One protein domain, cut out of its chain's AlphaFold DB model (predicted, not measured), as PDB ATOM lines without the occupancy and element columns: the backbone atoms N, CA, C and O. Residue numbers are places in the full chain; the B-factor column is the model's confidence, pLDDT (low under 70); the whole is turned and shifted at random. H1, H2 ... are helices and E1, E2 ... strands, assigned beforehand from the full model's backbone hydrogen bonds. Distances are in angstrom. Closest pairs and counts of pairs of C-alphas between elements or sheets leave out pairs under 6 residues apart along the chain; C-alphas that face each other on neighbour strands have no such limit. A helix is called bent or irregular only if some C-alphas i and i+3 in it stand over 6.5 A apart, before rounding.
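What this domain is: This is residues 142 to 287 of the 299 residues of the protein "BTB domain-containing protein" of Naegleria fowleri (UniProt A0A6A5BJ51). A strongly twisted five-stranded sheet makes one end of the domain and a group of four helices, H4 to H7, the other, with the short helices H2 and H3 between them. The link of residues 255 to 271 leads from H7 back to the sheet's last two strands, E4 and E5. The printed part has 146 residues with seven named helices and five named strands, in the order E1 E2 H1 H2 E3 H3 H4 H5 H6 H7 E4 E5. The sheet is mixed, in the order E2 E1 E3 E5 E4, and the class is mixed, helices and strands. The whole is compact, with a radius of gyration of the C-alphas of 15.4 A and spans of 44 by 30 by 29 A.

Where its parts are: E1, residues 145 to 150, begins with C-alpha 145 at (118.636, 99.637, 143.224) and is 15.7 A long. E2, residues 153 to 158, is 16.8 A long. H1 is residues 159 to 162, H2 is 169 to 173, E3 is 188 to 191, H3 is 198 to 205 and H4 is 211 to 214. H5, residues 219 to 232, is 20.0 A long and ends with C-alpha 232 at (135.188, 104.130, 133.829). H6 is residues 235 to 240. H7, residues 242 to 254, is 18.4 A long and irregular: C-alphas 243 and 246 are 8.0 A apart. E4 is residues 272 to 274, and E5, residues 280 to 283, ends with C-alpha 283 at (133.370, 111.190, 126.106).

How they stand to each other: E1 and E2 form an antiparallel hairpin, with N 148 and O 155 at 2.8 A. E1 and E3 are parallel, with N 189 and O 147 at 2.9 A. E3 and E5 meet only at a point, where C-alphas 190 and 280 face each other at 5.4 A. E4 and E5 form an antiparallel hairpin, with N 273 and O 282 at 2.8 A. H1, H2 and H3 are on the sheet but each only grazes it. H1 touches H3, closest at the C-alphas of Thr 161 and Leu 205, 5.8 A. H2 and H5 only just touch, with 3 pairs of C-alphas within 8 A, closest at Phe 169 and Tyr 232, 4.8 A. H5 and H6 only just touch, with 3 pairs within 8 A and only at the corner by their link, closest at the C-alphas of Val 229 and Ile 237, 7.1 A. H6 and H7 touch only at the corner, closest at the C-alphas of Phe 238 and Gly 246, 5.3 A, at a steep tilt of 43 degrees, opposite ways. H4 is close but not clearly touching H6, with the C-alphas of Thr 211 and Leu 240 at 5.6 A. Every O i to N i+4 pair is within hydrogen-bond range in H2 and H3; it is 9 of 10 in H5, 7 of 9 in H7 and 0 of 2 in H6, where 2 of 3 O i to N i+3 pairs are, and H1 and H4 are too short for an O i to N i+4 pair.

The domain as a whole: The two C-alphas farthest apart are those of Gln 184 and Arg 243, 44.4 A. The printed part has no cut. The links H2 to E3 and H7 to E4 are long. The mean pLDDT of the printed part is 74.9; 52 residues are under 70, among them 253 to 287.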
ATOM      1  N   PRO A 142     120.385 105.612 149.795       58.84
ATOM      2  CA  PRO A 142     121.693 104.960 149.584       58.84
ATOM      3  C   PRO A 142     121.591 103.467 149.215       58.84
ATOM      4  O   PRO A 142     122.461 102.928 148.534       58.84
ATOM      5  N   ASN A 143     120.493 102.809 149.604       67.25
ATOM      6  CA  ASN A 143     120.197 101.406 149.291       67.25
ATOM      7  C   ASN A 143     119.284 101.240 148.066       67.25
ATOM      8  O   ASN A 143     118.696 100.174 147.870       67.25
ATOM      9  N   ARG A 144     119.119 102.276 147.234       77.44
ATOM     10  CA  ARG A 144     118.290 102.144 146.037       77.44
ATOM     11  C   ARG A 144     118.997 101.318 144.975       77.44
ATOM     12  O   ARG A 144     120.150 101.572 144.623       77.44
ATOM     13  N   VAL A 145     118.249 100.368 144.426       85.19
ATOM     14  CA  VAL A 145     118.636  99.637 143.224       85.19
ATOM     15  C   VAL A 145     118.483 100.559 142.015       85.19
ATOM     16  O   VAL A 145     117.403 101.091 141.755       85.19
ATOM     17  N   ILE A 146     119.567 100.727 141.270       88.25
ATOM     18  CA  ILE A 146     119.617 101.429 139.991       88.25
ATOM     19  C   ILE A 146     119.821 100.422 138.862       88.25
ATOM     20  O   ILE A 146     120.489  99.395 139.028       88.25
ATOM     21  N   ARG A 147     119.217 100.718 137.711       91.50
ATOM     22  CA  ARG A 147     119.343  99.924 136.488       91.50
ATOM     23  C   ARG A 147     120.281 100.657 135.540       91.50
ATOM     24  O   ARG A 147     120.095 101.845 135.298       91.50
ATOM     25  N   LEU A 148     121.280  99.963 135.018       92.50
ATOM     26  CA  LEU A 148     122.199 100.470 134.005       92.50
ATOM     27  C   LEU A 148     121.960  99.700 132.714       92.50
ATOM     28  O   LEU A 148     121.881  98.475 132.747       92.50
ATOM     29  N   ASN A 149     121.872 100.398 131.593       92.62
ATOM     30  CA  ASN A 149     121.859  99.805 130.267       92.62
ATOM     31  C   ASN A 149     123.212 100.091 129.609       92.62
ATOM     32  O   ASN A 149     123.448 101.196 129.132       92.62
ATOM     33  N   VAL A 150     124.116  99.115 129.641       93.56
ATOM     34  CA  VAL A 150     125.468  99.237 129.078       93.56
ATOM     35  C   VAL A 150     125.461  98.549 127.724       93.56
ATOM     36  O   VAL A 150     125.261  97.337 127.670       93.56
ATOM     37  N   GLY A 151     125.583  99.303 126.631       88.69
ATOM     38  CA  GLY A 151     125.658  98.737 125.276       88.69
ATOM     39  C   GLY A 151     124.493  97.810 124.900       88.69
ATOM     40  O   GLY A 151     124.677  96.878 124.122       88.69
ATOM     41  N   GLY A 152     123.308  98.006 125.493       88.38
ATOM     42  CA  GLY A 152     122.122  97.166 125.286       88.38
ATOM     43  C   GLY A 152     121.891  96.081 126.347       88.38
ATOM     44  O   GLY A 152     120.826  95.461 126.352       88.38
ATOM     45  N   LYS A 153     122.835  95.846 127.269       94.19
ATOM     46  CA  LYS A 153     122.683  94.876 128.363       94.19
ATOM     47  C   LYS A 153     122.304  95.565 129.670       94.19
ATOM     48  O   LYS A 153     122.981  96.480 130.133       94.19
ATOM     49  N   LEU A 154     121.244  95.063 130.299       93.94
ATOM     50  CA  LEU A 154     120.766  95.568 131.583       93.94
ATOM     51  C   LEU A 154     121.545  94.966 132.760       93.94
ATOM     52  O   LEU A 154     121.640  93.746 132.906       93.94
ATOM     53  N   PHE A 155     122.028  95.837 133.638       94.12
ATOM     54  CA  PHE A 155     122.633  95.516 134.924       94.12
ATOM     55  C   PHE A 155     121.843  96.190 136.047       94.12
ATOM     56  O   PHE A 155     121.343  97.301 135.888       94.12
ATOM     57  N   CYS A 156     121.758  95.534 137.201       92.88
ATOM     58  CA  CYS A 156     121.151  96.095 138.407       92.88
ATOM     59  C   CYS A 156     122.187  96.107 139.532       92.88
ATOM     60  O   CYS A 156     122.911  95.127 139.738       92.88
ATOM     61  N   THR A 157     122.272  97.214 140.261       91.88
ATOM     62  CA  THR A 157     123.192  97.364 141.394       91.88
ATOM     63  C   THR A 157     122.709  98.453 142.343       91.88
ATOM     64  O   THR A 157     121.764  99.167 142.021       91.88
ATOM     65  N   PHE A 158     123.335  98.592 143.508       89.00
ATOM     66  CA  PHE A 158     123.069  99.713 144.406       89.00
ATOM     67  C   PHE A 158     123.862 100.952 143.993       89.00
ATOM     68  O   PHE A 158     124.990 100.841 143.509       89.00
ATOM     69  N   LEU A 159     123.295 102.136 144.232       84.69
ATOM     70  CA  LEU A 159     124.003 103.401 144.021       84.69
ATOM     71  C   LEU A 159     125.288 103.478 144.864       84.69
ATOM     72  O   LEU A 159     126.332 103.885 144.357       84.69
ATOM     73  N   SER A 160     125.235 102.989 146.106       85.38
ATOM     74  CA  SER A 160     126.393 102.877 147.000       85.38
ATOM     75  C   SER A 160     127.523 102.021 146.423       85.38
ATOM     76  O   SER A 160     128.689 102.348 146.608       85.38
ATOM     77  N   THR A 161     127.202 100.964 145.668       89.69
ATOM     78  CA  THR A 161     128.206 100.139 144.980       89.69
ATOM     79  C   THR A 161     128.941 100.942 143.915       89.69
ATOM     80  O   THR A 161     130.162 100.893 143.850       89.69
ATOM     81  N   LEU A 162     128.221 101.699 143.085       87.50
ATOM     82  CA  LEU A 162     128.852 102.490 142.027       87.50
ATOM     83  C   LEU A 162     129.712 103.635 142.575       87.50
ATOM     84  O   LEU A 162     130.695 104.010 141.948       87.50
ATOM     85  N   LYS A 163     129.359 104.152 143.752       79.06
ATOM     86  CA  LYS A 163     130.093 105.206 144.460       79.06
ATOM     87  C   LYS A 163     131.134 104.692 145.455       79.06
ATOM     88  O   LYS A 163     131.690 105.487 146.209       79.06
ATOM     89  N   ASN A 164     131.409 103.386 145.470       83.25
ATOM     90  CA  ASN A 164     132.448 102.825 146.335       83.25
ATOM     91  C   ASN A 164     133.825 103.447 146.027       83.25
ATOM     92  O   ASN A 164     134.636 103.658 146.923       83.25
ATOM     93  N   GLU A 165     134.049 103.834 144.768       78.00
ATOM     94  CA  GLU A 165     135.211 104.611 144.340       78.00
ATOM     95  C   GLU A 165     134.773 106.041 144.006       78.00
ATOM     96  O   GLU A 165     134.126 106.283 142.980       78.00
ATOM     97  N   LYS A 166     135.082 106.977 144.917       64.88
ATOM     98  CA  LYS A 166     134.631 108.380 144.858       64.88
ATOM     99  C   LYS A 166     135.073 109.085 143.575       64.88
ATOM    100  O   LYS A 166     134.278 109.800 142.972       64.88
ATOM    101  N   ASP A 167     136.292 108.806 143.131       68.31
ATOM    102  CA  ASP A 167     136.941 109.493 142.012       68.31
ATOM    103  C   ASP A 167     136.868 108.663 140.720       68.31
ATOM    104  O   ASP A 167     137.873 108.408 140.063       68.31
ATOM    105  N   SER A 168     135.658 108.207 140.374       76.25
ATOM    106  CA  SER A 168     135.392 107.384 139.185       76.25
ATOM    107  C   SER A 168     134.356 108.007 138.250       76.25
ATOM    108  O   SER A 168     133.628 108.934 138.620       76.25
ATOM    109  N   PHE A 169     134.225 107.458 137.034       80.69
ATOM    110  CA  PHE A 169     133.149 107.811 136.100       80.69
ATOM    111  C   PHE A 169     131.784 107.778 136.784       80.69
ATOM    112  O   PHE A 169     130.972 108.666 136.564       80.69
ATOM    113  N   PHE A 170     131.527 106.779 137.631       81.44
ATOM    114  CA  PHE A 170     130.249 106.647 138.320       81.44
ATOM    115  C   PHE A 170     130.047 107.684 139.420       81.44
ATOM    116  O   PHE A 170     128.922 108.150 139.603       81.44
ATOM    117  N   GLY A 171     131.122 108.067 140.112       73.62
ATOM    118  CA  GLY A 171     131.110 109.182 141.053       73.62
ATOM    119  C   GLY A 171     130.701 110.485 140.367       73.62
ATOM    120  O   GLY A 171     129.827 111.184 140.870       73.62
ATOM    121  N   ALA A 172     131.252 110.757 139.180       70.69
ATOM    122  CA  ALA A 172     130.899 111.927 138.375       70.69
ATOM    123  C   ALA A 172     129.510 111.815 137.720       70.69
ATOM    124  O   ALA A 172     128.744 112.769 137.728       70.69
ATOM    125  N   TYR A 173     129.161 110.653 137.170       72.62
ATOM    126  CA  TYR A 173     127.896 110.437 136.469       72.62
ATOM    127  C   TYR A 173     126.704 110.550 137.420       72.62
ATOM    128  O   TYR A 173     125.712 111.189 137.093       72.62
ATOM    129  N   PHE A 174     126.807 109.975 138.619       73.81
ATOM    130  CA  PHE A 174     125.773 110.049 139.653       73.81
ATOM    131  C   PHE A 174     126.041 111.163 140.677       73.81
ATOM    132  O   PHE A 174     125.736 110.999 141.869       73.81
ATOM    133  N   ASN A 175     126.619 112.278 140.219       68.00
ATOM    134  CA  ASN A 175     126.698 113.515 140.988       68.00
ATOM    135  C   ASN A 175     125.533 114.457 140.659       68.00
ATOM    136  O   ASN A 175     124.802 114.292 139.679       68.00
ATOM    137  N   ASP A 176     125.390 115.478 141.489       55.72
ATOM    138  CA  ASP A 176     124.260 116.399 141.410       55.72
ATOM    139  C   ASP A 176     124.410 117.442 140.298       55.72
ATOM    140  O   ASP A 176     123.456 118.141 139.969       55.72
ATOM    141  N   TYR A 177     125.610 117.554 139.723       54.88
ATOM    142  CA  TYR A 177     125.907 118.476 138.633       54.88
ATOM    143  C   TYR A 177     125.479 117.906 137.275       54.88
ATOM    144  O   TYR A 177     125.011 118.650 136.418       54.88
ATOM    145  N   PHE A 178     125.620 116.592 137.079       56.59
ATOM    146  CA  PHE A 178     125.215 115.902 135.856       56.59
ATOM    147  C   PHE A 178     123.710 115.547 135.838       56.59
ATOM    148  O   PHE A 178     123.143 115.459 134.754       56.59
ATOM    149  N   ASP A 179     123.053 115.367 136.998       64.00
ATOM    150  CA  ASP A 179     121.617 115.008 137.157       64.00
ATOM    151  C   ASP A 179     121.066 114.108 136.021       64.00
ATOM    152  O   ASP A 179     120.105 114.478 135.330       64.00
ATOM    153  N   PRO A 180     121.690 112.937 135.760       70.19
ATOM    154  CA  PRO A 180     121.279 112.090 134.653       70.19
ATOM    155  C   PRO A 180     119.856 111.585 134.887       70.19
ATOM    156  O   PRO A 180     119.450 111.279 136.013       70.19
ATOM    157  N   LYS A 181     119.092 111.441 133.805       77.06
ATOM    158  CA  LYS A 181     117.724 110.917 133.850       77.06
ATOM    159  C   LYS A 181     117.685 109.507 133.274       77.06
ATOM    160  O   LYS A 181     118.253 109.282 132.209       77.06
ATOM    161  N   PRO A 182     117.011 108.559 133.944       81.56
ATOM    162  CA  PRO A 182     116.835 107.226 133.390       81.56
ATOM    163  C   PRO A 182     115.897 107.266 132.176       81.56
ATOM    164  O   PRO A 182     115.009 108.123 132.076       81.56
ATOM    165  N   GLU A 183     116.047 106.294 131.285       81.25
ATOM    166  CA  GLU A 183     115.173 106.125 130.132       81.25
ATOM    167  C   GLU A 183     113.729 105.846 130.564       81.25
ATOM    168  O   GLU A 183     113.462 105.109 131.511       81.25
ATOM    169  N   GLN A 184     112.757 106.407 129.845       77.56
ATOM    170  CA  GLN A 184     111.342 106.288 130.224       77.56
ATOM    171  C   GLN A 184     110.808 104.851 130.144       77.56
ATOM    172  O   GLN A 184     109.910 104.491 130.901       77.56
ATOM    173  N   HIS A 185     111.336 104.044 129.222       78.69
ATOM    174  CA  HIS A 185     110.808 102.713 128.929       78.69
ATOM    175  C   HIS A 185     111.285 101.653 129.932       78.69
ATOM    176  O   HIS A 185     110.483 100.888 130.461       78.69
ATOM    177  N   ASP A 186     112.590 101.593 130.200       78.12
ATOM    178  CA  ASP A 186     113.212 100.580 131.057       78.12
ATOM    179  C   ASP A 186     113.658 101.131 132.421       78.12
ATOM    180  O   ASP A 186     114.075 100.357 133.289       78.12
ATOM    181  N   GLN A 187     113.524 102.441 132.649       83.12
ATOM    182  CA  GLN A 187     114.013 103.131 133.843       83.12
ATOM    183  C   GLN A 187     115.501 102.859 134.106       83.12
ATOM    184  O   GLN A 187     115.924 102.779 135.263       83.12
ATOM    185  N   ALA A 188     116.292 102.678 133.043       87.06
ATOM    186  CA  ALA A 188     117.722 102.425 133.129       87.06
ATOM    187  C   ALA A 188     118.542 103.634 132.667       87.06
ATOM    188  O   ALA A 188     118.126 104.393 131.801       87.06
ATOM    189  N   PHE A 189     119.724 103.810 133.251       87.31
ATOM    190  CA  PHE A 189     120.699 104.804 132.806       87.31
ATOM    191  C   PHE A 189     121.543 104.221 131.679       87.31
ATOM    192  O   PHE A 189     122.169 103.174 131.870       87.31
ATOM    193  N   PHE A 190     121.556 104.874 130.519       85.69
ATOM    194  CA  PHE A 190     122.238 104.352 129.343       85.69
ATOM    195  C   PHE A 190     123.714 104.763 129.289       85.69
ATOM    196  O   PHE A 190     124.059 105.940 129.396       85.69
ATOM    197  N   ILE A 191     124.586 103.779 129.068       88.44
ATOM    198  CA  ILE A 191     126.028 103.947 128.895       88.44
ATOM    199  C   ILE A 191     126.406 103.376 127.528       88.44
ATOM    200  O   ILE A 191     126.247 102.179 127.271       88.44
ATOM    201  N   ASP A 192     126.937 104.237 126.664       87.44
ATOM    202  CA  ASP A 192     127.335 103.897 125.295       87.44
ATOM    203  C   ASP A 192     128.719 103.222 125.266       87.44
ATOM    204  O   ASP A 192     129.713 103.791 124.811       87.44
ATOM    205  N   ARG A 193     128.800 102.030 125.870       87.62
ATOM    206  CA  ARG A 193     130.012 101.204 125.996       87.62
ATOM    207  C   ARG A 193     129.701  99.715 125.836       87.62
ATOM    208  O   ARG A 193     128.579  99.308 126.139       87.62
ATOM    209  N   PRO A 194     130.679  98.894 125.413       88.31
ATOM    210  CA  PRO A 194     130.529  97.440 125.384       88.31
ATOM    211  C   PRO A 194     130.260  96.871 126.789       88.31
ATOM    212  O   PRO A 194     130.800  97.343 127.793       88.31
ATOM    213  N   TYR A 195     129.412  95.846 126.881       93.38
ATOM    214  CA  TYR A 195     128.995  95.253 128.161       93.38
ATOM    215  C   TYR A 195     129.842  94.060 128.601       93.38
ATOM    216  O   TYR A 195     129.702  93.588 129.734       93.38
ATOM    217  N   GLU A 196     130.663  93.525 127.701       92.69
ATOM    218  CA  GLU A 196     131.337  92.232 127.796       92.69
ATOM    219  C   GLU A 196     132.111  92.114 129.112       92.69
ATOM    220  O   GLU A 196     131.907  91.165 129.872       92.69
ATOM    221  N   HIS A 197     132.889  93.141 129.459       91.81
ATOM    222  CA  HIS A 197     133.702  93.160 130.676       91.81
ATOM    223  C   HIS A 197     133.097  93.965 131.833       91.81
ATOM    224  O   HIS A 197     133.656  93.995 132.931       91.81
ATOM    225  N   PHE A 198     131.931  94.588 131.639       94.75
ATOM    226  CA  PHE A 198     131.334  95.464 132.649       94.75
ATOM    227  C   PHE A 198     131.015  94.735 133.965       94.75
ATOM    228  O   PHE A 198     131.083  95.303 135.052       94.75
ATOM    229  N   HIS A 199     130.728  93.435 133.890       94.62
ATOM    230  CA  HIS A 199     130.489  92.612 135.072       94.62
ATOM    231  C   HIS A 199     131.698  92.549 136.029       94.62
ATOM    232  O   HIS A 199     131.498  92.466 137.239       94.62
ATOM    233  N   LEU A 200     132.933  92.624 135.519       94.75
ATOM    234  CA  LEU A 200     134.151  92.627 136.339       94.75
ATOM    235  C   LEU A 200     134.357  93.968 137.025       94.75
ATOM    236  O   LEU A 200     134.662  93.984 138.214       94.75
ATOM    237  N   ILE A 201     134.106  95.066 136.305       94.12
ATOM    238  CA  ILE A 201     134.060  96.413 136.885       94.12
ATOM    239  C   ILE A 201     133.092  96.427 138.068       94.12
ATOM    240  O   ILE A 201     133.435  96.831 139.176       94.12
ATOM    241  N   LEU A 202     131.880  95.920 137.847       94.81
ATOM    242  CA  LEU A 202     130.840  95.940 138.862       94.81
ATOM    243  C   LEU A 202     131.157  95.029 140.055       94.81
ATOM    244  O   LEU A 202     130.868  95.389 141.191       94.81
ATOM    245  N   ASN A 203     131.749  93.859 139.817       94.88
ATOM    246  CA  ASN A 203     132.179  92.956 140.884       94.88
ATOM    247  C   ASN A 203     133.305  93.562 141.724       94.88
ATOM    248  O   ASN A 203     133.236  93.504 142.950       94.88
ATOM    249  N   HIS A 204     134.278  94.210 141.086       93.94
ATOM    250  CA  HIS A 204     135.326  94.945 141.785       93.94
ATOM    251  C   HIS A 204     134.744  96.040 142.686       93.94
ATOM    252  O   HIS A 204     135.039  96.086 143.876       93.94
ATOM    253  N   LEU A 205     133.813  96.847 142.166       91.19
ATOM    254  CA  LEU A 205     133.121  97.882 142.943       91.19
ATOM    255  C   LEU A 205     132.276  97.319 144.104       91.19
ATOM    256  O   LEU A 205     132.013  98.026 145.073       91.19
ATOM    257  N   ARG A 206     131.874  96.041 144.054       92.50
ATOM    258  CA  ARG A 206     131.217  95.327 145.170       92.50
ATOM    259  C   ARG A 206     132.198  94.806 146.227       92.50
ATOM    260  O   ARG A 206     131.748  94.261 147.230       92.50
ATOM    261  N   GLY A 207     133.506  94.937 146.003       90.00
ATOM    262  CA  GLY A 207     134.555  94.366 146.849       90.00
ATOM    263  C   GLY A 207     134.860  92.894 146.560       90.00
ATOM    264  O   GLY A 207     135.453  92.218 147.396       90.00
ATOM    265  N   VAL A 208     134.444  92.367 145.403       92.94
ATOM    266  CA  VAL A 208     134.791  91.004 144.981       92.94
ATOM    267  C   VAL A 208     136.189  91.011 144.370       92.94
ATOM    268  O   VAL A 208     136.459  91.786 143.455       92.94
ATOM    269  N   ASP A 209     137.056  90.108 144.826       91.00
ATOM    270  CA  ASP A 209     138.381  89.923 144.234       91.00
ATOM    271  C   ASP A 209     138.271  89.366 142.804       91.00
ATOM    272  O   ASP A 209     137.850  88.226 142.575       91.00
ATOM    273  N   ILE A 210     138.662  90.185 141.826       93.62
ATOM    274  CA  ILE A 210     138.655  89.829 140.404       93.62
ATOM    275  C   ILE A 210     140.005  89.302 139.898       93.62
ATOM    276  O   ILE A 210     140.074  88.873 138.747       93.62
ATOM    277  N   THR A 211     141.050  89.248 140.731       90.69
ATOM    278  CA  THR A 211     142.428  88.893 140.333       90.69
ATOM    279  C   THR A 211     142.498  87.546 139.608       90.69
ATOM    280  O   THR A 211     143.158  87.406 138.580       90.69
ATOM    281  N   ASN A 212     141.747  86.548 140.083       90.19
ATOM    282  CA  ASN A 212     141.681  85.230 139.446       90.19
ATOM    283  C   ASN A 212     141.031  85.245 138.056       90.19
ATOM    284  O   ASN A 212     141.381  84.408 137.226       90.19
ATOM    285  N   ASN A 213     140.085  86.154 137.803       92.06
ATOM    286  CA  ASN A 213     139.495  86.318 136.475       92.06
ATOM    287  C   ASN A 213     140.527  86.945 135.537       92.06
ATOM    288  O   ASN A 213     140.771  86.401 134.466       92.06
ATOM    289  N   LEU A 214     141.212  88.000 135.993       90.25
ATOM    290  CA  LEU A 214     142.245  88.685 135.213       90.25
ATOM    291  C   LEU A 214     143.419  87.761 134.862       90.25
ATOM    292  O   LEU A 214     143.886  87.763 133.731       90.25
ATOM    293  N   ASN A 215     143.853  86.903 135.789       88.31
ATOM    294  CA  ASN A 215     144.926  85.931 135.541       88.31
ATOM    295  C   ASN A 215     144.577  84.861 134.489       88.31
ATOM    296  O   ASN A 215     145.481  84.212 133.968       88.31
ATOM    297  N   LYS A 216     143.289  84.627 134.213       90.00
ATOM    298  CA  LYS A 216     142.822  83.628 133.235       90.00
ATOM    299  C   LYS A 216     142.548  84.223 131.855       90.00
ATOM    300  O   LYS A 216     142.394  83.464 130.901       90.00
ATOM    301  N   MET A 217     142.451  85.547 131.764       90.25
ATOM    302  CA  MET A 217     142.184  86.249 130.517       90.25
ATOM    303  C   MET A 217     143.371  86.162 129.564       90.25
ATOM    304  O   MET A 217     144.533  86.129 129.975       90.25
ATOM    305  N   LYS A 218     143.063  86.153 128.269       89.69
ATOM    306  CA  LYS A 218     144.080  86.289 127.220       89.69
ATOM    307  C   LYS A 218     144.552  87.740 127.127       89.69
ATOM    308  O   LYS A 218     143.859  88.651 127.569       89.69
ATOM    309  N   GLU A 219     145.704  87.958 126.504       84.19
ATOM    310  CA  GLU A 219     146.293  89.296 126.355       84.19
ATOM    311  C   GLU A 219     145.359  90.284 125.629       84.19
ATOM    312  O   GLU A 219     145.144  91.393 126.115       84.19
ATOM    313  N   ASP A 220     144.707  89.855 124.543       86.25
ATOM    314  CA  ASP A 220     143.735  90.684 123.811       86.25
ATOM    315  C   ASP A 220     142.518  91.061 124.675       86.25
ATOM    316  O   ASP A 220     142.015  92.182 124.622       86.25
ATOM    317  N   GLU A 221     142.051  90.126 125.506       89.25
ATOM    318  CA  GLU A 221     140.917  90.327 126.412       89.25
ATOM    319  C   GLU A 221     141.285  91.285 127.552       89.25
ATOM    320  O   GLU A 221     140.515  92.192 127.863       89.25
ATOM    321  N   LEU A 222     142.496  91.159 128.105       87.81
ATOM    322  CA  LEU A 222     143.047  92.105 129.077       87.81
ATOM    323  C   LEU A 222     143.182  93.509 128.484       87.81
ATOM    324  O   LEU A 222     142.843  94.478 129.156       87.81
ATOM    325  N   SER A 223     143.633  93.622 127.232       84.25
ATOM    326  CA  SER A 223     143.728  94.898 126.518       84.25
ATOM    327  C   SER A 223     142.355  95.549 126.340       84.25
ATOM    328  O   SER A 223     142.184  96.726 126.647       84.25
ATOM    329  N   ASN A 224     141.344  94.777 125.937       87.94
ATOM    330  CA  ASN A 224     139.975  95.278 125.815       87.94
ATOM    331  C   ASN A 224     139.367  95.647 127.176       87.94
ATOM    332  O   ASN A 224     138.658  96.642 127.288       87.94
ATOM    333  N   PHE A 225     139.639  94.870 128.227       90.75
ATOM    334  CA  PHE A 225     139.191  95.209 129.576       90.75
ATOM    335  C   PHE A 225     139.855  96.490 130.084       90.75
ATOM    336  O   PHE A 225     139.196  97.321 130.706       90.75
ATOM    337  N   MET A 226     141.135  96.681 129.771       83.88
ATOM    338  CA  MET A 226     141.884  97.881 130.114       83.88
ATOM    339  C   MET A 226     141.231  99.148 129.551       83.88
ATOM    340  O   MET A 226     141.114 100.135 130.274       83.88
ATOM    341  N   GLU A 227     140.743  99.116 128.306       83.00
ATOM    342  CA  GLU A 227     139.985 100.230 127.715       83.00
ATOM    343  C   GLU A 227     138.752 100.606 128.535       83.00
ATOM    344  O   GLU A 227     138.463 101.789 128.726       83.00
ATOM    345  N   GLU A 228     138.044  99.609 129.068       88.19
ATOM    346  CA  GLU A 228     136.888  99.845 129.927       88.19
ATOM    347  C   GLU A 228     137.306 100.408 131.288       88.19
ATOM    348  O   GLU A 228     136.715 101.384 131.744       88.19
ATOM    349  N   VAL A 229     138.353  99.873 131.924       85.06
ATOM    350  CA  VAL A 229     138.870 100.411 133.198       85.06
ATOM    351  C   VAL A 229     139.316 101.871 133.039       85.06
ATOM    352  O   VAL A 229     139.040 102.698 133.911       85.06
ATOM    353  N   MET A 230     139.941 102.214 131.906       78.81
ATOM    354  CA  MET A 230     140.293 103.595 131.567       78.81
ATOM    355  C   MET A 230     139.060 104.471 131.359       78.81
ATOM    356  O   MET A 230     139.025 105.602 131.845       78.81
ATOM    357  N   PHE A 231     138.048 103.975 130.643       81.19
ATOM    358  CA  PHE A 231     136.814 104.718 130.404       81.19
ATOM    359  C   PHE A 231     136.078 105.023 131.713       81.19
ATOM    360  O   PHE A 231     135.745 106.181 131.983       81.19
ATOM    361  N   TYR A 232     135.871 103.997 132.544       83.62
ATOM    362  CA  TYR A 232     135.188 104.130 133.829       83.62
ATOM    363  C   TYR A 232     136.046 104.814 134.901       83.62
ATOM    364  O   TYR A 232     135.514 105.144 135.960       83.62
ATOM    365  N   GLN A 233     137.334 105.061 134.631       80.50
ATOM    366  CA  GLN A 233     138.278 105.709 135.546       80.50
ATOM    367  C   GLN A 233     138.264 105.032 136.921       80.50
ATOM    368  O   GLN A 233     137.859 105.630 137.910       80.50
ATOM    369  N   ILE A 234     138.675 103.762 136.976       81.81
ATOM    370  CA  ILE A 234     138.715 102.979 138.226       81.81
ATOM    371  C   ILE A 234     140.164 102.548 138.498       81.81
ATOM    372  O   ILE A 234     140.535 101.405 138.196       81.81
ATOM    373  N   PRO A 235     141.027 103.459 139.003       73.62
ATOM    374  CA  PRO A 235     142.453 103.198 139.146       73.62
ATOM    375  C   PRO A 235     142.805 102.000 140.016       73.62
ATOM    376  O   PRO A 235     143.819 101.336 139.784       73.62
ATOM    377  N   SER A 236     141.961 101.697 140.998       81.12
ATOM    378  CA  SER A 236     142.166 100.573 141.908       81.12
ATOM    379  C   SER A 236     142.288  99.220 141.180       81.12
ATOM    380  O   SER A 236     143.044  98.356 141.632       81.12
ATOM    381  N   ILE A 237     141.652  99.052 140.011       86.06
ATOM    382  CA  ILE A 237     141.748  97.826 139.198       86.06
ATOM    383  C   ILE A 237     143.130  97.679 138.543       86.06
ATOM    384  O   ILE A 237     143.589  96.552 138.361       86.06
ATOM    385  N   PHE A 238     143.850  98.767 138.234       79.00
ATOM    386  CA  PHE A 238     145.164  98.677 137.571       79.00
ATOM    387  C   PHE A 238     146.185  97.876 138.376       79.00
ATOM    388  O   PHE A 238     147.038  97.196 137.802       79.00
ATOM    389  N   ASN A 239     146.074  97.920 139.703       78.00
ATOM    390  CA  ASN A 239     146.942  97.171 140.603       78.00
ATOM    391  C   ASN A 239     146.620  95.667 140.643       78.00
ATOM    392  O   ASN A 239     147.448  94.893 141.118       78.00
ATOM    393  N   LEU A 240     145.457  95.249 140.133       85.62
ATOM    394  CA  LEU A 240     145.019  93.850 140.098       85.62
ATOM    395  C   LEU A 240     145.425  93.123 138.809       85.62
ATOM    396  O   LEU A 240     145.294  91.901 138.727       85.62
ATOM    397  N   PHE A 241     145.914  93.845 137.794       83.81
ATOM    398  CA  PHE A 241     146.348  93.223 136.544       83.81
ATOM    399  C   PHE A 241     147.542  92.273 136.770       83.81
ATOM    400  O   PHE A 241     148.456  92.597 137.539       83.81
ATOM    401  N   PRO A 242     147.595  91.128 136.064       81.69
ATOM    402  CA  PRO A 242     148.661  90.144 136.231       81.69
ATOM    403  C   PRO A 242     150.061  90.751 136.015       81.69
ATOM    404  O   PRO A 242     150.296  91.475 135.050       81.69
ATOM    405  N   ARG A 243     151.004  90.462 136.929       66.75
ATOM    406  CA  ARG A 243     152.454  90.782 136.862       66.75
ATOM    407  C   ARG A 243     152.810  92.086 136.130       66.75
ATOM    408  O   ARG A 243     153.423  92.056 135.063       66.75
ATOM    409  N   GLY A 244     152.437  93.235 136.698       62.75
ATOM    410  CA  GLY A 244     152.872  94.556 136.221       62.75
ATOM    411  C   GLY A 244     152.396  94.940 134.812       62.75
ATOM    412  O   GLY A 244     152.723  96.038 134.364       62.75
ATOM    413  N   HIS A 245     151.607  94.090 134.139       69.62
ATOM    414  CA  HIS A 245     151.115  94.339 132.784       69.62
ATOM    415  C   HIS A 245     150.224  95.573 132.745       69.62
ATOM    416  O   HIS A 245     150.372  96.369 131.832       69.62
ATOM    417  N   GLY A 246     149.387  95.806 133.762       67.62
ATOM    418  CA  GLY A 246     148.567  97.022 133.833       67.62
ATOM    419  C   GLY A 246     149.418  98.297 133.801       67.62
ATOM    420  O   GLY A 246     149.207  99.164 132.957       67.62
ATOM    421  N   LYS A 247     150.455  98.374 134.648       68.38
ATOM    422  CA  LYS A 247     151.396  99.511 134.681       68.38
ATOM    423  C   LYS A 247     152.184  99.649 133.375       68.38
ATOM    424  O   LYS A 247     152.330 100.755 132.866       68.38
ATOM    425  N   ALA A 248     152.674  98.539 132.824       71.06
ATOM    426  CA  ALA A 248     153.430  98.540 131.574       71.06
ATOM    427  C   ALA A 248     152.562  98.933 130.366       71.06
ATOM    428  O   ALA A 248     153.000  99.718 129.534       71.06
ATOM    429  N   MET A 249     151.322  98.446 130.282       69.44
ATOM    430  CA  MET A 249     150.375  98.795 129.218       69.44
ATOM    431  C   MET A 249     149.946 100.260 129.302       69.44
ATOM    432  O   MET A 249     149.904 100.921 128.269       69.44
ATOM    433  N   LEU A 250     149.699 100.795 130.504       67.75
ATOM    434  CA  LEU A 250     149.450 102.229 130.711       67.75
ATOM    435  C   LEU A 250     150.605 103.086 130.209       67.75
ATOM    436  O   LEU A 250     150.398 104.039 129.461       67.75
ATOM    437  N   MET A 251     151.825 102.714 130.590       69.00
ATOM    438  CA  MET A 251     153.022 103.428 130.174       69.00
ATOM    439  C   MET A 251     153.215 103.351 128.655       69.00
ATOM    440  O   MET A 251     153.417 104.372 128.008       69.00
ATOM    441  N   ASN A 252     153.112 102.157 128.071       72.31
ATOM    442  CA  ASN A 252     153.411 101.934 126.656       72.31
ATOM    443  C   ASN A 252     152.338 102.499 125.720       72.31
ATOM    444  O   ASN A 252     152.670 103.008 124.653       72.31
ATOM    445  N   LYS A 253     151.057 102.387 126.091       69.25
ATOM    446  CA  LYS A 253     149.933 102.798 125.240       69.25
ATOM    447  C   LYS A 253     149.550 104.262 125.439       69.25
ATOM    448  O   LYS A 253     149.139 104.915 124.486       69.25
ATOM    449  N   TYR A 254     149.689 104.768 126.663       65.00
ATOM    450  CA  TYR A 254     149.168 106.076 127.058       65.00
ATOM    451  C   TYR A 254     150.214 107.015 127.664       65.00
ATOM    452  O   TYR A 254     149.891 108.160 127.963       65.00
ATOM    453  N   GLY A 255     151.460 106.566 127.857       65.12
ATOM    454  CA  GLY A 255     152.505 107.373 128.495       65.12
ATOM    455  C   GLY A 255     152.268 107.626 129.986       65.12
ATOM    456  O   GLY A 255     152.888 108.514 130.567       65.12
ATOM    457  N   ILE A 256     151.361 106.872 130.614       61.44
ATOM    458  CA  ILE A 256     150.943 107.091 132.000       61.44
ATOM    459  C   ILE A 256     151.846 106.294 132.944       61.44
ATOM    460  O   ILE A 256     151.847 105.063 132.934       61.44
ATOM    461  N   GLN A 257     152.555 106.997 133.827       59.12
ATOM    462  CA  GLN A 257     153.142 106.403 135.030       59.12
ATOM    463  C   GLN A 257     152.107 106.454 136.155       59.12
ATOM    464  O   GLN A 257     151.423 107.461 136.297       59.12
ATOM    465  N   ILE A 258     152.000 105.394 136.961       52.91
ATOM    466  CA  ILE A 258     151.205 105.411 138.199       52.91
ATOM    467  C   ILE A 258     152.139 105.779 139.371       52.91
ATOM    468  O   ILE A 258     152.732 104.862 139.949       52.91
ATOM    469  N   PRO A 259     152.349 107.062 139.728       47.50
ATOM    470  CA  PRO A 259     152.739 107.413 141.088       47.50
ATOM    471  C   PRO A 259     151.508 107.318 142.000       47.50
ATOM    472  O   PRO A 259     150.389 107.164 141.511       47.50
ATOM    473  N   ASP A 260     151.710 107.394 143.313       45.88
ATOM    474  CA  ASP A 260     150.637 107.516 144.304       45.88
ATOM    475  C   ASP A 260     149.772 108.753 143.978       45.88
ATOM    476  O   ASP A 260     150.068 109.874 144.386       45.88
ATOM    477  N   MET A 261     148.749 108.582 143.136       41.38
ATOM    478  CA  MET A 261     147.915 109.670 142.628       41.38
ATOM    479  C   MET A 261     146.921 110.098 143.698       41.38
ATOM    480  O   MET A 261     145.949 109.396 143.974       41.38
ATOM    481  N   LEU A 262     147.131 111.284 144.263       38.06
ATOM    482  CA  LEU A 262     146.074 112.034 144.928       38.06
ATOM    483  C   LEU A 262     145.335 112.847 143.857       38.06
ATOM    484  O   LEU A 262     145.891 113.767 143.254       38.06
ATOM    485  N   PHE A 263     144.088 112.468 143.581       39.97
ATOM    486  CA  PHE A 263     143.213 113.191 142.659       39.97
ATOM    487  C   PHE A 263     142.739 114.505 143.297       39.97
ATOM    488  O   PHE A 263     142.530 114.594 144.507       39.97
ATOM    489  N   HIS A 264     142.601 115.559 142.486       38.59
ATOM    490  CA  HIS A 264     142.217 116.882 142.977       38.59
ATOM    491  C   HIS A 264     140.751 116.866 143.467       38.59
ATOM    492  O   HIS A 264     139.873 116.513 142.683       38.59
ATOM    493  N   PRO A 265     140.440 117.311 144.700       35.03
ATOM    494  CA  PRO A 265     139.109 117.156 145.312       35.03
ATOM    495  C   PRO A 265     137.969 117.902 144.591       35.03
ATOM    496  O   PRO A 265     136.804 117.569 144.772       35.03
ATOM    497  N   ASN A 266     138.294 118.875 143.732       35.88
ATOM    498  CA  ASN A 266     137.322 119.617 142.911       35.88
ATOM    499  C   ASN A 266     137.132 119.037 141.493       35.88
ATOM    500  O   ASN A 266     136.703 119.750 140.586       35.88
ATOM    501  N   TYR A 267     137.518 117.783 141.255       41.38
ATOM    502  CA  TYR A 267     137.487 117.195 139.919       41.38
ATOM    503  C   TYR A 267     136.113 116.593 139.587       41.38
ATOM    504  O   TYR A 267     135.777 115.482 139.986       41.38
ATOM    505  N   ILE A 268     135.330 117.324 138.793       41.22
ATOM    506  CA  ILE A 268     134.275 116.750 137.952       41.22
ATOM    507  C   ILE A 268     134.922 116.485 136.592       41.22
ATOM    508  O   ILE A 268     135.554 117.378 136.029       41.22
ATOM    509  N   SER A 269     134.803 115.252 136.095       45.06
ATOM    510  CA  SER A 269     135.417 114.762 134.856       45.06
ATOM    511  C   SER A 269     135.357 115.795 133.726       45.06
ATOM    512  O   SER A 269     134.302 116.004 133.127       45.06
ATOM    513  N   SER A 270     136.491 116.400 133.386       43.69
ATOM    514  CA  SER A 270     136.597 117.485 132.399       43.69
ATOM    515  C   SER A 270     136.285 117.071 130.950       43.69
ATOM    516  O   SER A 270     136.452 117.879 130.046       43.69
ATOM    517  N   ASN A 271     135.817 115.837 130.709       48.28
ATOM    518  CA  ASN A 271     135.632 115.259 129.372       48.28
ATOM    519  C   ASN A 271     134.339 114.435 129.183       48.28
ATOM    520  O   ASN A 271     134.194 113.781 128.149       48.28
ATOM    521  N   ALA A 272     133.425 114.406 130.160       49.66
ATOM    522  CA  ALA A 272     132.121 113.763 129.984       49.66
ATOM    523  C   ALA A 272     131.124 114.774 129.399       49.66
ATOM    524  O   ALA A 272     131.015 115.890 129.896       49.66
ATOM    525  N   GLU A 273     130.396 114.394 128.353       52.75
ATOM    526  CA  GLU A 273     129.308 115.187 127.785       52.75
ATOM    527  C   GLU A 273     127.997 114.424 127.972       52.75
ATOM    528  O   GLU A 273     127.863 113.268 127.552       52.75
ATOM    529  N   LEU A 274     127.029 115.075 128.617       54.22
ATOM    530  CA  LEU A 274     125.642 114.634 128.589       54.22
ATOM    531  C   LEU A 274     125.044 114.983 127.236       54.22
ATOM    532  O   LEU A 274     125.130 116.113 126.762       54.22
ATOM    533  N   SER A 275     124.371 114.008 126.645       55.22
ATOM    534  CA  SER A 275     123.399 114.268 125.587       55.22
ATOM    535  C   SER A 275     122.417 115.376 126.009       55.22
ATOM    536  O   SER A 275     122.100 115.489 127.195       55.22
ATOM    537  N   PRO A 276     121.893 116.184 125.067       60.31
ATOM    538  CA  PRO A 276     120.999 117.302 125.389       60.31
ATOM    539  C   PRO A 276     119.757 116.921 126.217       60.31
ATOM    540  O   PRO A 276     119.192 117.750 126.928       60.31
ATOM    541  N   ASP A 277     119.323 115.661 126.147       58.44
ATOM    542  CA  ASP A 277     118.200 115.116 126.916       58.44
ATOM    543  C   ASP A 277     118.592 114.596 128.315       58.44
ATOM    544  O   ASP A 277     117.711 114.198 129.079       58.44
ATOM    545  N   HIS A 278     119.878 114.675 128.676       62.75
ATOM    546  CA  HIS A 278     120.486 114.229 129.935       62.75
ATOM    547  C   HIS A 278     120.341 112.721 130.196       62.75
ATOM    548  O   HIS A 278     120.315 112.287 131.348       62.75
ATOM    549  N   ARG A 279     120.210 111.910 129.140       61.44
ATOM    550  CA  ARG A 279     119.943 110.462 129.269       61.44
ATOM    551  C   ARG A 279     121.136 109.574 128.964       61.44
ATOM    552  O   ARG A 279     121.249 108.457 129.460       61.44
ATOM    553  N   ARG A 280     122.036 110.086 128.133       58.25
ATOM    554  CA  ARG A 280     123.240 109.402 127.660       58.25
ATOM    555  C   ARG A 280     124.460 110.227 128.009       58.25
ATOM    556  O   ARG A 280     124.433 111.445 127.827       58.25
ATOM    557  N   VAL A 281     125.537 109.564 128.412       59.62
ATOM    558  CA  VAL A 281     126.858 110.190 128.515       59.62
ATOM    559  C   VAL A 281     127.820 109.540 127.546       59.62
ATOM    560  O   VAL A 281     127.867 108.318 127.409       59.62
ATOM    561  N   ARG A 282     128.611 110.394 126.903       59.09
ATOM    562  CA  ARG A 282     129.732 110.021 126.045       59.09
ATOM    563  C   ARG A 282     130.954 110.858 126.411       59.09
ATOM    564  O   ARG A 282     130.826 111.928 126.998       59.09
ATOM    565  N   LYS A 283     132.143 110.385 126.042       51.59
ATOM    566  CA  LYS A 283     133.370 111.190 126.106       51.59
ATOM    567  C   LYS A 283     133.539 111.940 124.779       51.59
ATOM    568  O   LYS A 283     133.326 111.340 123.721       51.59
ATOM    569  N   ILE A 284     133.908 113.221 124.820       47.56
ATOM    570  CA  ILE A 284     134.240 113.986 123.606       47.56
ATOM    571  C   ILE A 284     135.553 113.429 123.038       47.56
ATOM    572  O   ILE A 284     136.541 113.301 123.762       47.56
ATOM    573  N   ALA A 285     135.560 113.066 121.754       41.66
ATOM    574  CA  ALA A 285     136.777 112.700 121.036       41.66
ATOM    575  C   ALA A 285     137.415 113.982 120.483       41.66
ATOM    576  O   ALA A 285     136.929 114.535 119.499       41.66
ATOM    577  N   GLY A 286     138.456 114.477 121.153       39.66
ATOM    578  CA  GLY A 286     139.350 115.514 120.640       39.66
ATOM    579  C   GLY A 286     140.709 114.901 120.316       39.66
ATOM    580  O   GLY A 286     141.219 114.100 121.102       39.66
ATOM    581  N   ASP A 287     141.251 115.245 119.147       35.47
ATOM    582  CA  ASP A 287     142.588 114.857 118.697       35.47
ATOM    583  C   ASP A 287     143.634 115.254 119.743       35.47
ATOM    584  O   ASP A 287     143.733 116.424 120.093       35.47
TER     585      ASP A 287